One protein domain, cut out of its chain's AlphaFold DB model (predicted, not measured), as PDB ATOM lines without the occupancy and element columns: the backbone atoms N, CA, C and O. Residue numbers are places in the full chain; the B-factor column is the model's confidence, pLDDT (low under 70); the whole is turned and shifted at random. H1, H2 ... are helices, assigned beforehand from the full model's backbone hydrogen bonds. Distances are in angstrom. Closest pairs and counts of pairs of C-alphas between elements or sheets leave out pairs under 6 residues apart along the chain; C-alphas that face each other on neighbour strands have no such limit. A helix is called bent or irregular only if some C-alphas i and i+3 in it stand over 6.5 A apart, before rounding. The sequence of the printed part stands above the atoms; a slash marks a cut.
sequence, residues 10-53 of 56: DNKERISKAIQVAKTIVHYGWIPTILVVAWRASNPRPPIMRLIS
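What this domain is: This is residues 10 to 53 of the 56 residues of the protein "Putative mitochondrial import receptor subunit tom7" of Rhodotorula sp. JG-1b (UniProt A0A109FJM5). One long helix, H1, bent into two arms, makes nearly the whole length of this model; beyond its second arm the chain folds back, and the short helix H2 sits beside that arm. The 44 printed residues hold two named helices, H1 then H2, and no named strand: all helix. The whole is extended, a rod spanning 51 by 19 by 8 A, with a radius of gyration of the C-alphas of 16.1 A.

Where its parts are: Find C-alpha 10 at (-22.931, -26.546, 220.344), where H1, residues 10 to 41, begins. By its hydrogen bonds it was assigned as one helix, but it is bent: C-alphas 28 and 31 are 6.9 A apart. Arm H1a, residues 10 to 28, is 27.8 A long; arm H1b, residues 31 to 41, is 15.7 A. Look next for H2, residues 48 to 52, ending at C-alpha 52, (13.760, -22.145, 242.729).

How they stand to each other: H1a and H1b stand at a steep tilt of 62 degrees. H1b and H2 are close but not clearly touching; their closest C-alphas, Leu 35 and Leu 51, are 7.5 A apart. H1a and H2 are apart. In both arms every O i to N i+4 pair is within hydrogen-bond range; in H2, 0 of 1 is, beside 1 of 2 O i to N i+3 pairs.

The domain as a whole: The farthest C-alphas, Asp 10 and Pro 44, are 50.8 A apart. The link from H1 to H2 is short, and the printed part has no cut. Residues 10 to 34 and 40 to 46 stand free. No printed residue is under 70 in pLDDT.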
ATOM      1  N   ASP A  10     -24.247 -26.113 220.832       86.75
ATOM      2  CA  ASP A  10     -22.931 -26.546 220.344       86.75
ATOM      3  C   ASP A  10     -21.820 -25.531 220.656       86.75
ATOM      4  O   ASP A  10     -20.712 -25.893 221.065       86.75
ATOM      5  N   ASN A  11     -22.099 -24.235 220.483       90.19
ATOM      6  CA  ASN A  11     -21.135 -23.179 220.786       90.19
ATOM      7  C   ASN A  11     -20.913 -23.043 222.296       90.19
ATOM      8  O   ASN A  11     -19.775 -22.839 222.726       90.19
ATOM      9  N   LYS A  12     -21.964 -23.207 223.112       87.75
ATOM     10  CA  LYS A  12     -21.840 -23.224 224.577       87.75
ATOM     11  C   LYS A  12     -20.977 -24.391 225.048       87.75
ATOM     12  O   LYS A  12     -20.101 -24.187 225.889       87.75
ATOM     13  N   GLU A  13     -21.166 -25.584 224.490       92.69
ATOM     14  CA  GLU A  13     -20.366 -26.760 224.837       92.69
ATOM     15  C   GLU A  13     -18.888 -26.559 224.473       92.69
ATOM     16  O   GLU A  13     -17.999 -26.803 225.295       92.69
ATOM     17  N   ARG A  14     -18.606 -26.046 223.268       93.69
ATOM     18  CA  ARG A  14     -17.237 -25.745 222.820       93.69
ATOM     19  C   ARG A  14     -16.551 -24.718 223.716       93.69
ATOM     20  O   ARG A  14     -15.405 -24.927 224.111       93.69
ATOM     21  N   ILE A  15     -17.248 -23.639 224.074       94.69
ATOM     22  CA  ILE A  15     -16.717 -22.612 224.980       94.69
ATOM     23  C   ILE A  15     -16.487 -23.195 226.373       94.69
ATOM     24  O   ILE A  15     -15.436 -22.957 226.960       94.69
ATOM     25  N   SER A  16     -17.417 -24.001 226.889       94.62
ATOM     26  CA  SER A  16     -17.251 -24.679 228.177       94.62
ATOM     27  C   SER A  16     -15.994 -25.555 228.188       94.62
ATOM     28  O   SER A  16     -15.173 -25.443 229.100       94.62
ATOM     29  N   LYS A  17     -15.772 -26.350 227.134       96.06
ATOM     30  CA  LYS A  17     -14.551 -27.154 226.963       96.06
ATOM     31  C   LYS A  17     -13.292 -26.284 226.903       96.06
ATOM     32  O   LYS A  17     -12.314 -26.576 227.590       96.06
ATOM     33  N   ALA A  18     -13.318 -25.188 226.144       97.06
ATOM     34  CA  ALA A  18     -12.193 -24.258 226.060       97.06
ATOM     35  C   ALA A  18     -11.865 -23.620 227.421       97.06
ATOM     36  O   ALA A  18     -10.700 -23.556 227.803       97.06
ATOM     37  N   ILE A  19     -12.883 -23.212 228.187       97.06
ATOM     38  CA  ILE A  19     -12.717 -22.650 229.534       97.06
ATOM     39  C   ILE A  19     -12.120 -23.687 230.491       97.06
ATOM     40  O   ILE A  19     -11.253 -23.345 231.293       97.06
ATOM     41  N   GLN A  20     -12.537 -24.952 230.404       96.94
ATOM     42  CA  GLN A  20     -11.969 -26.022 231.229       96.94
ATOM     43  C   GLN A  20     -10.469 -26.206 230.962       96.94
ATOM     44  O   GLN A  20      -9.683 -26.275 231.906       96.94
ATOM     45  N   VAL A  21     -10.058 -26.204 229.693       98.12
ATOM     46  CA  VAL A  21      -8.636 -26.265 229.321       98.12
ATOM     47  C   VAL A  21      -7.893 -25.009 229.782       98.12
ATOM     48  O   VAL A  21      -6.830 -25.111 230.394       98.12
ATOM     49  N   ALA A  22      -8.469 -23.824 229.560       97.62
ATOM     50  CA  ALA A  22      -7.881 -22.555 229.978       97.62
ATOM     51  C   ALA A  22      -7.656 -22.502 231.496       97.62
ATOM     52  O   ALA A  22      -6.608 -22.042 231.943       97.62
ATOM     53  N   LYS A  23      -8.588 -23.035 232.296       97.81
ATOM     54  CA  LYS A  23      -8.449 -23.131 233.754       97.81
ATOM     55  C   LYS A  23      -7.209 -23.933 234.149       97.81
ATOM     56  O   LYS A  23      -6.455 -23.481 235.007       97.81
ATOM     57  N   THR A  24      -6.971 -25.076 233.509       97.81
ATOM     58  CA  THR A  24      -5.777 -25.901 233.754       97.81
ATOM     59  C   THR A  24      -4.498 -25.163 233.361       97.81
ATOM     60  O   THR A  24      -3.550 -25.121 234.143       97.81
ATOM     61  N   ILE A  25      -4.481 -24.530 232.183       98.06
ATOM     62  CA  ILE A  25      -3.319 -23.768 231.705       98.06
ATOM     63  C   ILE A  25      -2.989 -22.630 232.667       98.06
ATOM     64  O   ILE A  25      -1.839 -22.486 233.060       98.06
ATOM     65  N   VAL A  26      -3.980 -21.839 233.078       97.88
ATOM     66  CA  VAL A  26      -3.754 -20.718 233.998       97.88
ATOM     67  C   VAL A  26      -3.306 -21.229 235.366       97.88
ATOM     68  O   VAL A  26      -2.353 -20.690 235.918       97.88
ATOM     69  N   HIS A  27      -3.929 -22.287 235.893       97.12
ATOM     70  CA  HIS A  27      -3.610 -22.821 237.218       97.12
ATOM     71  C   HIS A  27      -2.167 -23.329 237.347       97.12
ATOM     72  O   HIS A  27      -1.537 -23.103 238.376       97.12
ATOM     73  N   TYR A  28      -1.624 -23.968 236.310       97.06
ATOM     74  CA  TYR A  28      -0.245 -24.470 236.338       97.06
ATOM     75  C   TYR A  28       0.762 -23.518 235.677       97.06
ATOM     76  O   TYR A  28       1.947 -23.536 236.003       97.06
ATOM     77  N   GLY A  29       0.307 -22.667 234.761       97.31
ATOM     78  CA  GLY A  29       1.151 -21.775 233.971       97.31
ATOM     79  C   GLY A  29       1.448 -20.430 234.627       97.31
ATOM     80  O   GLY A  29       2.409 -19.772 234.220       97.31
ATOM     81  N   TRP A  30       0.681 -20.003 235.638       97.19
ATOM     82  CA  TRP A  30       0.868 -18.671 236.227       97.19
ATOM     83  C   TRP A  30       2.241 -18.502 236.901       97.19
ATOM     84  O   TRP A  30       2.907 -17.501 236.638       97.19
ATOM     85  N   ILE A  31       2.713 -19.483 237.687       94.88
ATOM     86  CA  ILE A  31       4.022 -19.398 238.369       94.88
ATOM     87  C   ILE A  31       5.174 -19.315 237.354       94.88
ATOM     88  O   ILE A  31       5.929 -18.340 237.414       94.88
ATOM     89  N   PRO A  32       5.317 -20.253 236.389       94.50
ATOM     90  CA  PRO A  32       6.377 -20.160 235.385       94.50
ATOM     91  C   PRO A  32       6.353 -18.839 234.611       94.50
ATOM     92  O   PRO A  32       7.403 -18.252 234.359       94.50
ATOM     93  N   THR A  33       5.160 -18.347 234.267       96.88
ATOM     94  CA  THR A  33       5.006 -17.102 233.505       96.88
ATOM     95  C   THR A  33       5.565 -15.907 234.274       96.88
ATOM     96  O   THR A  33       6.367 -15.150 233.726       96.88
ATOM     97  N   ILE A  34       5.206 -15.757 235.553       95.88
ATOM     98  CA  ILE A  34       5.705 -14.659 236.393       95.88
ATOM     99  C   ILE A  34       7.226 -14.750 236.566       95.88
ATOM    100  O   ILE A  34       7.916 -13.742 236.415       95.88
ATOM    101  N   LEU A  35       7.761 -15.951 236.819       93.81
ATOM    102  CA  LEU A  35       9.205 -16.157 236.968       93.81
ATOM    103  C   LEU A  35       9.977 -15.744 235.709       93.81
ATOM    104  O   LEU A  35      11.001 -15.071 235.810       93.81
ATOM    105  N   VAL A  36       9.477 -16.091 234.521       94.19
ATOM    106  CA  VAL A  36      10.108 -15.704 233.249       94.19
ATOM    107  C   VAL A  36      10.075 -14.190 233.048       94.19
ATOM    108  O   VAL A  36      11.078 -13.613 232.622       94.19
ATOM    109  N   VAL A  37       8.950 -13.536 233.349       96.44
ATOM    110  CA  VAL A  37       8.830 -12.074 233.237       96.44
ATOM    111  C   VAL A  37       9.830 -11.382 234.167       96.44
ATOM    112  O   VAL A  37      10.603 -10.541 233.708       96.44
ATOM    113  N   ALA A  38       9.879 -11.785 235.439       92.88
ATOM    114  CA  ALA A  38      10.810 -11.231 236.420       92.88
ATOM    115  C   ALA A  38      12.279 -11.476 236.027       92.88
ATOM    116  O   ALA A  38      13.101 -10.558 236.073       92.88
ATOM    117  N   TRP A  39      12.606 -12.686 235.562       94.88
ATOM    118  CA  TRP A  39      13.949 -13.032 235.096       94.88
ATOM    119  C   TRP A  39      14.400 -12.166 233.912       94.88
ATOM    120  O   TRP A  39      15.531 -11.684 233.896       94.88
ATOM    121  N   ARG A  40      13.517 -11.919 232.932       94.81
ATOM    122  CA  ARG A  40      13.825 -11.069 231.766       94.81
ATOM    123  C   ARG A  40      14.056  -9.608 232.146       94.81
ATOM    124  O   ARG A  40      14.887  -8.966 231.505       94.81
ATOM    125  N   ALA A  41      13.338  -9.117 233.155       95.44
ATOM    126  CA  ALA A  41      13.463  -7.758 233.680       95.44
ATOM    127  C   ALA A  41      14.684  -7.556 234.603       95.44
ATOM    128  O   ALA A  41      15.051  -6.419 234.883       95.44
ATOM    129  N   SER A  42      15.321  -8.633 235.074       93.81
ATOM    130  CA  SER A  42      16.459  -8.559 235.996       93.81
ATOM    131  C   SER A  42      17.760  -8.163 235.288       93.81
ATOM    132  O   SER A  42      18.070  -8.679 234.211       93.81
ATOM    133  N   ASN A  43      18.563  -7.300 235.918       93.00
ATOM    134  CA  ASN A  43      19.918  -6.975 235.475       93.00
ATOM    135  C   ASN A  43      20.900  -6.961 236.669       93.00
ATOM    136  O   ASN A  43      20.765  -6.090 237.529       93.00
ATOM    137  N   PRO A  44      21.879  -7.886 236.737       91.31
ATOM    138  CA  PRO A  44      22.115  -8.997 235.807       91.31
ATOM    139  C   PRO A  44      21.035 -10.088 235.915       91.31
ATOM    140  O   PRO A  44      20.376 -10.234 236.943       91.31
ATOM    141  N   ARG A  45      20.853 -10.882 234.853       92.38
ATOM    142  CA  ARG A  45      19.902 -12.006 234.872       92.38
ATOM    143  C   ARG A  45      20.446 -13.146 235.744       92.38
ATOM    144  O   ARG A  45      21.540 -13.635 235.454       92.38
ATOM    145  N   PRO A  46      19.717 -13.605 236.778       91.19
ATOM    146  CA  PRO A  46      20.214 -14.650 237.666       91.19
ATOM    147  C   PRO A  46      20.168 -16.039 236.998       91.19
ATOM    148  O   PRO A  46      19.364 -16.267 236.092       91.19
ATOM    149  N   PRO A  47      20.979 -17.013 237.440       89.81
ATOM    150  CA  PRO A  47      20.827 -18.411 237.037       89.81
ATOM    151  C   PRO A  47      19.457 -18.966 237.456       89.81
ATOM    152  O   PRO A  47      18.997 -18.697 238.562       89.81
ATOM    153  N   ILE A  48      18.830 -19.801 236.621       85.94
ATOM    154  CA  ILE A  48      17.478 -20.347 236.872       85.94
ATOM    155  C   ILE A  48      17.400 -21.122 238.198       85.94
ATOM    156  O   ILE A  48      16.406 -21.008 238.908       85.94
ATOM    157  N   MET A  49      18.461 -21.838 238.587       84.50
ATOM    158  CA  MET A  49      18.490 -22.571 239.863       84.50
ATOM    159  C   MET A  49      18.346 -21.652 241.084       84.50
ATOM    160  O   MET A  49      17.830 -22.086 242.111       84.50
ATOM    161  N   ARG A  50      18.728 -20.371 240.972       85.00
ATOM    162  CA  ARG A  50      18.514 -19.380 242.039       85.00
ATOM    163  C   ARG A  50      17.061 -18.919 242.156       85.00
ATOM    164  O   ARG A  50      16.690 -18.403 243.197       85.00
ATOM    165  N   LEU A  51      16.228 -19.117 241.133       83.81
ATOM    166  CA  LEU A  51      14.802 -18.766 241.188       83.81
ATOM    167  C   LEU A  51      13.968 -19.790 241.971       83.81
ATOM    168  O   LEU A  51      12.875 -19.467 242.423       83.81
ATOM    169  N   ILE A  52      14.467 -21.023 242.092       86.75
ATOM    170  CA  ILE A  52      13.760 -22.145 242.729       86.75
ATOM    171  C   ILE A  52      14.392 -22.583 244.053       86.75
ATOM    172  O   ILE A  52      13.761 -23.301 244.823       86.75
ATOM    173  N   SER A  53      15.640 -22.186 244.314       85.44
ATOM    174  CA  SER A  53      16.355 -22.560 245.530       85.44
ATOM    175  C   SER A  53      16.047 -21.574 246.662       85.44
ATOM    176  O   SER A  53      16.278 -20.377 246.494       85.44
TER     177      SER A  53